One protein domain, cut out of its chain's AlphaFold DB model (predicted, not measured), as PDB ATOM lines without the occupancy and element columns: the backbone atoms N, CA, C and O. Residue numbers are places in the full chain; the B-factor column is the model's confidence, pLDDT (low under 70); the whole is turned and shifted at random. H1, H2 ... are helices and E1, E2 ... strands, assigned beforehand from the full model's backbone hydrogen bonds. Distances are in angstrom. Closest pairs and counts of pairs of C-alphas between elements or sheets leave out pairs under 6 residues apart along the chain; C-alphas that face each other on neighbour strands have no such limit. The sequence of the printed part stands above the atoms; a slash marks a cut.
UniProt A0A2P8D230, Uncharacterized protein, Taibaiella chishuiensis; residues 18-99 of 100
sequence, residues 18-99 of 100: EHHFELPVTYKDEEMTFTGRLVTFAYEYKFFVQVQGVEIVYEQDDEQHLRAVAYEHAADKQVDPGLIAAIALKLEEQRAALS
ATOM      1  N   GLU A  18     -72.650  19.728  52.149       91.19
ATOM      2  CA  GLU A  18     -72.567  19.422  50.725       91.19
ATOM      3  C   GLU A  18     -73.102  18.016  50.469       91.19
ATOM      4  O   GLU A  18     -72.705  17.058  51.138       91.19
ATOM      5  N   HIS A  19     -73.990  17.890  49.488       91.31
ATOM      6  CA  HIS A  19     -74.560  16.621  49.057       91.31
ATOM      7  C   HIS A  19     -74.379  16.453  47.549       91.31
ATOM      8  O   HIS A  19     -74.884  17.258  46.773       91.31
ATOM      9  N   HIS A  20     -73.686  15.396  47.134       94.88
ATOM     10  CA  HIS A  20     -73.452  15.091  45.722       94.88
ATOM     11  C   HIS A  20     -74.560  14.189  45.177       94.88
ATOM     12  O   HIS A  20     -75.065  13.325  45.892       94.88
ATOM     13  N   PHE A  21     -74.938  14.386  43.920       94.69
ATOM     14  CA  PHE A  21     -76.003  13.631  43.269       94.69
ATOM     15  C   PHE A  21     -75.769  13.501  41.763       94.69
ATOM     16  O   PHE A  21     -74.978  14.232  41.163       94.69
ATOM     17  N   GLU A  22     -76.499  12.567  41.164       96.44
ATOM     18  CA  GLU A  22     -76.649  12.444  39.719       96.44
ATOM     19  C   GLU A  22     -78.032  12.949  39.303       96.44
ATOM     20  O   GLU A  22     -79.032  12.728  39.994       96.44
ATOM     21  N   LEU A  23     -78.083  13.639  38.168       96.38
ATOM     22  CA  LEU A  23     -79.276  14.279  37.635       96.38
ATOM     23  C   LEU A  23     -79.524  13.793  36.202       96.38
ATOM     24  O   LEU A  23     -78.904  14.315  35.272       96.38
ATOM     25  N   PRO A  24     -80.407  12.800  36.006       97.06
ATOM     26  CA  PRO A  24     -80.838  12.404  34.673       97.06
ATOM     27  C   PRO A  24     -81.787  13.463  34.095       97.06
ATOM     28  O   PRO A  24     -82.793  13.814  34.718       97.06
ATOM     29  N   VAL A  25     -81.473  13.962  32.902       97.06
ATOM     30  CA  VAL A  25     -82.221  14.994  32.176       97.06
ATOM     31  C   VAL A  25     -82.450  14.518  30.748       97.06
ATOM     32  O   VAL A  25     -81.510  14.123  30.061       97.06
ATOM     33  N   THR A  26     -83.695  14.600  30.286       96.25
ATOM     34  CA  THR A  26     -84.033  14.402  28.875       96.25
ATOM     35  C   THR A  26     -84.048  15.756  28.177       96.25
ATOM     36  O   THR A  26     -84.789  16.654  28.577       96.25
ATOM     37  N   TYR A  27     -83.246  15.918  27.128       96.75
ATOM     38  CA  TYR A  27     -83.181  17.147  26.343       96.75
ATOM     39  C   TYR A  27     -83.004  16.812  24.862       96.75
ATOM     40  O   TYR A  27     -82.106  16.061  24.509       96.75
ATOM     41  N   LYS A  28     -83.861  17.368  23.990       95.88
ATOM     42  CA  LYS A  28     -83.863  17.073  22.539       95.88
ATOM     43  C   LYS A  28     -83.893  15.562  22.236       95.88
ATOM     44  O   LYS A  28     -83.150  15.088  21.387       95.88
ATOM     45  N   ASP A  29     -84.743  14.831  22.959       95.25
ATOM     46  CA  ASP A  29     -84.908  13.371  22.862       95.25
ATOM     47  C   ASP A  29     -83.662  12.542  23.243       95.25
ATOM     48  O   ASP A  29     -83.643  11.326  23.052       95.25
ATOM     49  N   GLU A  30     -82.644  13.169  23.842       95.62
ATOM     50  CA  GLU A  30     -81.465  12.499  24.389       95.62
ATOM     51  C   GLU A  30     -81.524  12.462  25.921       95.62
ATOM     52  O   GLU A  30     -81.792  13.474  26.576       95.62
ATOM     53  N   GLU A  31     -81.256  11.293  26.507       95.94
ATOM     54  CA  GLU A  31     -81.057  11.151  27.949       95.94
ATOM     55  C   GLU A  31     -79.594  11.418  28.302       95.94
ATOM     56  O   GLU A  31     -78.678  10.748  27.819       95.94
ATOM     57  N   MET A  32     -79.375  12.397  29.172       96.00
ATOM     58  CA  MET A  32     -78.061  12.784  29.663       96.00
ATOM     59  C   MET A  32     -78.056  12.733  31.186       96.00
ATOM     60  O   MET A  32     -79.008  13.169  31.830       96.00
ATOM     61  N   THR A  33     -76.963  12.258  31.777       97.19
ATOM     62  CA  THR A  33     -76.769  12.310  33.230       97.19
ATOM     63  C   THR A  33     -75.714  13.346  33.561       97.19
ATOM     64  O   THR A  33     -74.592  13.288  33.055       97.19
ATOM     65  N   PHE A  34     -76.068  14.276  34.440       97.19
ATOM     66  CA  PHE A  34     -75.158  15.288  34.958       97.19
ATOM     67  C   PHE A  34     -74.801  14.993  36.408       97.19
ATOM     68  O   PHE A  34     -75.615  14.468  37.166       97.19
ATOM     69  N   THR A  35     -73.589  15.355  36.810       97.25
ATOM     70  CA  THR A  35     -73.195  15.327  38.217       97.25
ATOM     71  C   THR A  35     -73.427  16.697  38.829       97.25
ATOM     72  O   THR A  35     -73.147  17.732  38.216       97.25
ATOM     73  N   GLY A  36     -73.951  16.707  40.049       95.44
ATOM     74  CA  GLY A  36     -74.199  17.934  40.778       95.44
ATOM     75  C   GLY A  36     -73.889  17.825  42.259       95.44
ATOM     76  O   GLY A  36     -73.727  16.737  42.816       95.44
ATOM     77  N   ARG A  37     -73.806  18.986  42.904       95.06
ATOM     78  CA  ARG A  37     -73.733  19.120  44.357       95.06
ATOM     79  C   ARG A  37     -74.713  20.180  44.837       95.06
ATOM     80  O   ARG A  37     -74.788  21.274  44.283       95.06
ATOM     81  N   LEU A  38     -75.475  19.831  45.863       94.06
ATOM     82  CA  LEU A  38     -76.296  20.742  46.640       94.06
ATOM     83  C   LEU A  38     -75.432  21.241  47.788       94.06
ATOM     84  O   LEU A  38     -74.937  20.439  48.580       94.06
ATOM     85  N   VAL A  39     -75.255  22.551  47.870       92.56
ATOM     86  CA  VAL A  39     -74.560  23.196  48.980       92.56
ATOM     87  C   VAL A  39     -75.577  24.034  49.731       92.56
ATOM     88  O   VAL A  39     -76.220  24.897  49.137       92.56
ATOM     89  N   THR A  40     -75.715  23.785  51.030       88.38
ATOM     90  CA  THR A  40     -76.566  24.585  51.913       88.38
ATOM     91  C   THR A  40     -75.711  25.468  52.817       88.38
ATOM     92  O   THR A  40     -74.689  25.039  53.364       88.38
ATOM     93  N   PHE A  41     -76.126  26.724  52.973       84.88
ATOM     94  CA  PHE A  41     -75.488  27.699  53.855       84.88
ATOM     95  C   PHE A  41     -76.554  28.545  54.544       84.88
ATOM     96  O   PHE A  41     -77.295  29.285  53.905       84.88
ATOM     97  N   ALA A  42     -76.598  28.456  55.875       81.56
ATOM     98  CA  ALA A  42     -77.581  29.130  56.723       81.56
ATOM     99  C   ALA A  42     -79.035  28.933  56.240       81.56
ATOM    100  O   ALA A  42     -79.629  27.903  56.552       81.56
ATOM    101  N   TYR A  43     -79.590  29.904  55.509       78.38
ATOM    102  CA  TYR A  43     -80.981  29.936  55.034       78.38
ATOM    103  C   TYR A  43     -81.120  29.776  53.517       78.38
ATOM    104  O   TYR A  43     -82.225  29.858  52.994       78.38
ATOM    105  N   GLU A  44     -80.013  29.561  52.814       84.94
ATOM    106  CA  GLU A  44     -79.981  29.432  51.365       84.94
ATOM    107  C   GLU A  44     -79.376  28.094  50.956       84.94
ATOM    108  O   GLU A  44     -78.659  27.420  51.709       84.94
ATOM    109  N   TYR A  45     -79.646  27.726  49.713       90.50
ATOM    110  CA  TYR A  45     -78.979  26.622  49.061       90.50
ATOM    111  C   TYR A  45     -78.707  26.959  47.602       90.50
ATOM    112  O   TYR A  45     -79.412  27.756  46.982       90.50
ATOM    113  N   LYS A  46     -77.672  26.329  47.054       93.56
ATOM    114  CA  LYS A  46     -77.354  26.389  45.629       93.56
ATOM    115  C   LYS A  46     -77.067  25.002  45.097       93.56
ATOM    116  O   LYS A  46     -76.459  24.173  45.780       93.56
ATOM    117  N   PHE A  47     -77.477  24.780  43.857       95.00
ATOM    118  CA  PHE A  47     -77.046  23.625  43.087       95.00
ATOM    119  C   PHE A  47     -75.886  24.027  42.191       95.00
ATOM    120  O   PHE A  47     -75.937  25.050  41.515       95.00
ATOM    121  N   PHE A  48     -74.861  23.193  42.158       95.25
ATOM    122  CA  PHE A  48     -73.755  23.301  41.221       95.25
ATOM    123  C   PHE A  48     -73.809  22.067  40.335       95.25
ATOM    124  O   PHE A  48     -73.788  20.955  40.860       95.25
ATOM    125  N   VAL A  49     -73.920  22.244  39.022       95.75
ATOM    126  CA  VAL A  49     -74.068  21.144  38.061       95.75
ATOM    127  C   VAL A  49     -72.967  21.229  37.017       95.75
ATOM    128  O   VAL A  49     -72.767  22.273  36.399       95.75
ATOM    129  N   GLN A  50     -72.260  20.124  36.804       94.88
ATOM    130  CA  GLN A  50     -71.195  20.027  35.812       94.88
ATOM    131  C   GLN A  50     -71.782  19.723  34.432       94.88
ATOM    132  O   GLN A  50     -72.323  18.643  34.201       94.88
ATOM    133  N   VAL A  51     -71.647  20.662  33.494       93.06
ATOM    134  CA  VAL A  51     -72.187  20.555  32.133       93.06
ATOM    135  C   VAL A  51     -71.099  20.865  31.122       93.06
ATOM    136  O   VAL A  51     -70.588  21.976  31.057       93.06
ATOM    137  N   GLN A  52     -70.719  19.871  30.316       89.25
ATOM    138  CA  GLN A  52     -69.700  20.023  29.264       89.25
ATOM    139  C   GLN A  52     -68.350  20.589  29.775       89.25
ATOM    140  O   GLN A  52     -67.582  21.197  29.022       89.25
ATOM    141  N   GLY A  53     -68.031  20.349  31.052       87.12
ATOM    142  CA  GLY A  53     -66.837  20.870  31.728       87.12
ATOM    143  C   GLY A  53     -66.959  22.319  32.213       87.12
ATOM    144  O   GLY A  53     -65.934  22.939  32.474       87.12
ATOM    145  N   VAL A  54     -68.179  22.851  32.292       89.94
ATOM    146  CA  VAL A  54     -68.524  24.146  32.889       89.94
ATOM    147  C   VAL A  54     -69.392  23.884  34.122       89.94
ATOM    148  O   VAL A  54     -70.370  23.140  34.036       89.94
ATOM    149  N   GLU A  55     -69.052  24.485  35.264       92.31
ATOM    150  CA  GLU A  55     -69.900  24.421  36.461       92.31
ATOM    151  C   GLU A  55     -70.982  25.498  36.370       92.31
ATOM    152  O   GLU A  55     -70.682  26.692  36.331       92.31
ATOM    153  N   ILE A  56     -72.241  25.066  36.323       93.81
ATOM    154  CA  ILE A  56     -73.411  25.941  36.330       93.81
ATOM    155  C   ILE A  56     -73.938  26.052  37.754       93.81
ATOM    156  O   ILE A  56     -74.221  25.032  38.384       93.81
ATOM    157  N   VAL A  57     -74.134  27.280  38.227       94.88
ATOM    158  CA  VAL A  57     -74.725  27.554  39.541       94.88
ATOM    159  C   VAL A  57     -76.195  27.921  39.391       94.88
ATOM    160  O   VAL A  57     -76.516  28.860  38.659       94.88
ATOM    161  N   TYR A  58     -77.064  27.225  40.126       95.00
ATOM    162  CA  TYR A  58     -78.492  27.515  40.235       95.00
ATOM    163  C   TYR A  58     -78.857  27.955  41.654       95.00
ATOM    164  O   TYR A  58     -78.437  27.332  42.634       95.00
ATOM    165  N   GLU A  59     -79.670  29.001  41.750       93.19
ATOM    166  CA  GLU A  59     -80.245  29.520  42.995       93.19
ATOM    167  C   GLU A  59     -81.743  29.776  42.823       93.19
ATOM    168  O   GLU A  59     -82.234  29.849  41.696       93.19
ATOM    169  N   GLN A  60     -82.458  29.915  43.939       92.50
ATOM    170  CA  GLN A  60     -83.846  30.362  43.901       92.50
ATOM    171  C   GLN A  60     -83.915  31.846  43.549       92.50
ATOM    172  O   GLN A  60     -83.132  32.651  44.055       92.50
ATOM    173  N   ASP A  61     -84.863  32.203  42.698       90.31
ATOM    174  CA  ASP A  61     -85.273  33.580  42.490       90.31
ATOM    175  C   ASP A  61     -86.390  33.998  43.461       90.31
ATOM    176  O   ASP A  61     -86.790  33.253  44.362       90.31
ATOM    177  N   ASP A  62     -86.890  35.219  43.275       89.44
ATOM    178  CA  ASP A  62     -87.913  35.822  44.132       89.44
ATOM    179  C   ASP A  62     -89.273  35.096  44.041       89.44
ATOM    180  O   ASP A  62     -90.099  35.211  44.949       89.44
ATOM    181  N   GLU A  63     -89.501  34.318  42.977       89.81
ATOM    182  CA  GLU A  63     -90.699  33.500  42.760       89.81
ATOM    183  C   GLU A  63     -90.500  32.040  43.221       89.81
ATOM    184  O   GLU A  63     -91.402  31.214  43.094       89.81
ATOM    185  N   GLN A  64     -89.354  31.734  43.846       86.88
ATOM    186  CA  GLN A  64     -88.915  30.401  44.282       86.88
ATOM    187  C   GLN A  64     -88.622  29.410  43.147       86.88
ATOM    188  O   GLN A  64     -88.500  28.204  43.417       86.88
ATOM    189  N   HIS A  65     -88.455  29.906  41.923       91.56
ATOM    190  CA  HIS A  65     -87.987  29.133  40.780       91.56
ATOM    191  C   HIS A  65     -86.462  29.073  40.756       91.56
ATOM    192  O   HIS A  65     -85.772  29.982  41.217       91.56
ATOM    193  N   LEU A  66     -85.907  27.977  40.245       93.38
ATOM    194  CA  LEU A  66     -84.466  27.838  40.088       93.38
ATOM    195  C   LEU A  66     -84.012  28.551  38.816       93.38
ATOM    196  O   LEU A  66     -84.397  28.191  37.706       93.38
ATOM    197  N   ARG A  67     -83.105  29.517  38.972       93.25
ATOM    198  CA  ARG A  67     -82.441  30.208  37.861       93.25
ATOM    199  C   ARG A  67     -80.942  29.951  37.869       93.25
ATOM    200  O   ARG A  67     -80.321  29.864  38.928       93.25
ATOM    201  N   ALA A  68     -80.345  29.880  36.684       93.31
ATOM    202  CA  ALA A  68     -78.893  29.856  36.551       93.31
ATOM    203  C   ALA A  68     -78.315  31.270  36.721       93.31
ATOM    204  O   ALA A  68     -78.836  32.222  36.139       93.31
ATOM    205  N   VAL A  69     -77.240  31.413  37.499       88.31
ATOM    206  CA  VAL A  69     -76.669  32.731  37.856       88.31
ATOM    207  C   VAL A  69     -75.187  32.891  37.576       88.31
ATOM    208  O   VAL A  69     -74.700  34.018  37.497       88.31
ATOM    209  N   ALA A  70     -74.458  31.791  37.406       76.19
ATOM    210  CA  ALA A  70     -73.044  31.842  37.079       76.19
ATOM    211  C   ALA A  70     -72.599  30.592  36.320       76.19
ATOM    212  O   ALA A  70     -73.110  29.493  36.543       76.19
ATOM    213  N   TYR A  71     -71.597  30.798  35.470       73.31
ATOM    214  CA  TYR A  71     -70.844  29.768  34.771       73.31
ATOM    215  C   TYR A  71     -69.362  30.094  34.953       73.31
ATOM    216  O   TYR A  71     -68.847  31.013  34.311       73.31
ATOM    217  N   GLU A  72     -68.666  29.409  35.860       57.75
ATOM    218  CA  GLU A  72     -67.213  29.582  35.974       57.75
ATOM    219  C   GLU A  72     -66.523  28.885  34.786       57.75
ATOM    220  O   GLU A  72     -66.858  27.756  34.441       57.75
ATOM    221  N   HIS A  73     -65.546  29.561  34.166       52.75
ATOM    222  CA  HIS A  73     -64.710  29.073  33.047       52.75
ATOM    223  C   HIS A  73     -65.357  29.017  31.643       52.75
ATOM    224  O   HIS A  73     -64.819  28.388  30.732       52.75
ATOM    225  N   ALA A  74     -66.441  29.755  31.400       52.38
ATOM    226  CA  ALA A  74     -67.124  29.790  30.099       52.38
ATOM    227  C   ALA A  74     -66.481  30.707  29.029       52.38
ATOM    228  O   ALA A  74     -67.180  31.149  28.121       52.38
ATOM    229  N   ALA A  75     -65.178  31.016  29.099       53.22
ATOM    230  CA  ALA A  75     -64.556  31.920  28.119       53.22
ATOM    231  C   ALA A  75     -64.667  31.402  26.666       53.22
ATOM    232  O   ALA A  75     -64.765  32.217  25.756       53.22
ATOM    233  N   ASP A  76     -64.752  30.074  26.469       57.31
ATOM    234  CA  ASP A  76     -64.820  29.444  25.138       57.31
ATOM    235  C   ASP A  76     -65.954  28.412  24.956       57.31
ATOM    236  O   ASP A  76     -66.140  27.879  23.861       57.31
ATOM    237  N   LYS A  77     -66.727  28.091  26.005       63.09
ATOM    238  CA  LYS A  77     -67.789  27.069  25.944       63.09
ATOM    239  C   LYS A  77     -69.159  27.679  26.189       63.09
ATOM    240  O   LYS A  77     -69.540  27.954  27.323       63.09
ATOM    241  N   GLN A  78     -69.908  27.842  25.105       77.88
ATOM    242  CA  GLN A  78     -71.301  28.258  25.147       77.88
ATOM    243  C   GLN A  78     -72.184  27.026  25.384       77.88
ATOM    244  O   GLN A  78     -72.422  26.238  24.470       77.88
ATOM    245  N   VAL A  79     -72.639  26.840  26.625       87.62
ATOM    246  CA  VAL A  79     -73.652  25.824  26.942       87.62
ATOM    247  C   VAL A  79     -74.993  26.279  26.363       87.62
ATOM    248  O   VAL A  79     -75.347  27.453  26.465       87.62
ATOM    249  N   ASP A  80     -75.731  25.355  25.746       91.94
ATOM    250  CA  ASP A  80     -77.053  25.632  25.174       91.94
ATOM    251  C   ASP A  80     -78.011  26.163  26.267       91.94
ATOM    252  O   ASP A  80     -78.265  25.452  27.248       91.94
ATOM    253  N   PRO A  81     -78.575  27.381  26.123       91.25
ATOM    254  CA  PRO A  81     -79.536  27.936  27.077       91.25
ATOM    255  C   PRO A  81     -80.757  27.040  27.310       91.25
ATOM    256  O   PRO A  81     -81.303  27.015  28.411       91.25
ATOM    257  N   GLY A  82     -81.179  26.272  26.301       95.06
ATOM    258  CA  GLY A  82     -82.271  25.318  26.456       95.06
ATOM    259  C   GLY A  82     -81.898  24.132  27.347       95.06
ATOM    260  O   GLY A  82     -82.741  23.665  28.109       95.06
ATOM    261  N   LEU A  83     -80.641  23.675  27.304       95.56
ATOM    262  CA  LEU A  83     -80.154  22.615  28.192       95.56
ATOM    263  C   LEU A  83     -80.069  23.113  29.640       95.56
ATOM    264  O   LEU A  83     -80.477  22.410  30.559       95.56
ATOM    265  N   ILE A  84     -79.594  24.345  29.835       94.81
ATOM    266  CA  ILE A  84     -79.592  25.021  31.140       94.81
ATOM    267  C   ILE A  84     -81.010  25.060  31.729       94.81
ATOM    268  O   ILE A  84     -81.214  24.691  32.885       94.81
ATOM    269  N   ALA A  85     -81.997  25.475  30.931       95.12
ATOM    270  CA  ALA A  85     -83.387  25.540  31.370       95.12
ATOM    271  C   ALA A  85     -83.963  24.151  31.700       95.12
ATOM    272  O   ALA A  85     -84.653  23.993  32.705       95.12
ATOM    273  N   ALA A  86     -83.645  23.128  30.899       96.81
ATOM    274  CA  ALA A  86     -84.075  21.753  31.161       96.81
ATOM    275  C   ALA A  86     -83.496  21.197  32.476       96.81
ATOM    276  O   ALA A  86     -84.195  20.515  33.225       96.81
ATOM    277  N   ILE A  87     -82.238  21.524  32.788       97.06
ATOM    278  CA  ILE A  87     -81.602  21.161  34.060       97.06
ATOM    279  C   ILE A  87     -82.296  21.857  35.235       97.06
ATOM    280  O   ILE A  87     -82.586  21.195  36.229       97.06
ATOM    281  N   ALA A  88     -82.593  23.157  35.123       96.00
ATOM    282  CA  ALA A  88     -83.309  23.897  36.163       96.00
ATOM    283  C   ALA A  88     -84.664  23.247  36.483       96.00
ATOM    284  O   ALA A  88     -84.925  22.918  37.638       96.00
ATOM    285  N   LEU A  89     -85.463  22.955  35.450       95.44
ATOM    286  CA  LEU A  89     -86.751  22.275  35.604       95.44
ATOM    287  C   LEU A  89     -86.594  20.924  36.315       95.44
ATOM    288  O   LEU A  89     -87.357  20.593  37.222       95.44
ATOM    289  N   LYS A  90     -85.565  20.148  35.955       96.00
ATOM    290  CA  LYS A  90     -85.342  18.843  36.581       96.00
ATOM    291  C   LYS A  90     -84.949  18.942  38.054       96.00
ATOM    292  O   LYS A  90     -85.374  18.115  38.863       96.00
ATOM    293  N   LEU A  91     -84.137  19.934  38.409       95.44
ATOM    294  CA  LEU A  91     -83.781  20.212  39.801       95.44
ATOM    295  C   LEU A  91     -85.013  20.619  40.619       95.44
ATOM    296  O   LEU A  91     -85.151  20.178  41.760       95.44
ATOM    297  N   GLU A  92     -85.927  21.401  40.040       93.69
ATOM    298  CA  GLU A  92     -87.195  21.757  40.687       93.69
ATOM    299  C   GLU A  92     -88.065  20.525  40.959       93.69
ATOM    300  O   GLU A  92     -88.566  20.368  42.073       93.69
ATOM    301  N   GLU A  93     -88.192  19.612  39.990       92.00
ATOM    302  CA  GLU A  93     -88.902  18.340  40.179       92.00
ATOM    303  C   GLU A  93     -88.304  17.520  41.330       92.00
ATOM    304  O   GLU A  93     -89.036  17.014  42.185       92.00
ATOM    305  N   GLN A  94     -86.971  17.394  41.374       86.62
ATOM    306  CA  GLN A  94     -86.291  16.656  42.441       86.62
ATOM    307  C   GLN A  94     -86.474  17.321  43.806       86.62
ATOM    308  O   GLN A  94     -86.733  16.630  44.791       86.62
ATOM    309  N   ARG A  95     -86.389  18.652  43.876       84.19
ATOM    310  CA  ARG A  95     -86.645  19.405  45.107       84.19
ATOM    311  C   ARG A  95     -88.077  19.182  45.597       84.19
ATOM    312  O   ARG A  95     -88.271  18.836  46.761       84.19
ATOM    313  N   ALA A  96     -89.066  19.327  44.714       81.56
ATOM    314  CA  ALA A  96     -90.472  19.122  45.050       81.56
ATOM    315  C   ALA A  96     -90.729  17.696  45.569       81.56
ATOM    316  O   ALA A  96     -91.474  17.510  46.531       81.56
ATOM    317  N   ALA A  97     -90.061  16.696  44.990       77.06
ATOM    318  CA  ALA A  97     -90.141  15.309  45.443       77.06
ATOM    319  C   ALA A  97     -89.503  15.075  46.828       77.06
ATOM    320  O   ALA A  97     -89.936  14.185  47.558       77.06
ATOM    321  N   LEU A  98     -88.499  15.871  47.210       65.75
ATOM    322  CA  LEU A  98     -87.784  15.754  48.486       65.75
ATOM    323  C   LEU A  98     -88.454  16.505  49.651       65.75
ATOM    324  O   LEU A  98     -88.010  16.361  50.787       65.75
ATOM    325  N   SER A  99     -89.547  17.242  49.404       59.47
ATOM    326  CA  SER A  99     -90.294  17.995  50.431       59.47
ATOM    327  C   SER A  99     -89.424  18.961  51.260       59.47
ATOM    328  O   SER A  99     -89.648  19.118  52.463       59.47
TER     329      SER A  99
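AT A GLANCE: This is residues 18 to 99 of the 100 residues of an uncharacterized protein of Taibaiella chishuiensis (UniProt A0A2P8D230). A strongly twisted sheet of five strands curls round one long helix, H1, which packs on its hollow face. The 82 printed residues hold E1 to E5 and then H1, in antiparallel order E1 - E2 - E3 - E4 - E5, class mixed. The whole is compact, with a radius of gyration of the C-alphas of 12.3 A and spans of 34 by 28 by 25 A.

IN THESE COORDINATES: Find C-alpha 18 at (-72.567, 19.422, 50.725); from there E1, residues 18 to 27, runs 26.7 A. Next come E2, residues 30 to 41, 33.7 A; E3, 44 to 51; E4, 54 to 60; and E5, 66 to 72. H1, residues 81 to 98, runs 26.0 A to C-alpha 98 at (-87.784, 15.754, 48.486).

HOW THE PARTS SIT: The strands form a meander, each the antiparallel neighbour of the one before. Look for N 23 and O 34, 2.8 A, between E1 and E2; N 37 and O 48, 2.8 A, between E2 and E3; N 51 and O 54, 2.8 A, between E3 and E4; N 69 and O 57, 2.9 A, between E4 and E5. H1 is on the sheet, making two layers, and touches both edge strands: the closest C-alphas are Val 25 of E1 and Ile 87, 6.5 A, and Leu 66 of E5 and Ala 88, 5.7 A. E1 and E5 are apart. In H1 every O i to N i+4 pair is within hydrogen-bond range.

THE WHOLE: The C-alphas farthest apart, of Asp 29 and Ala 42, are 38.1 A apart. The printed part has no cut and no long link. Confidence is under 70 at residues 72 to 77 and 98 to 99.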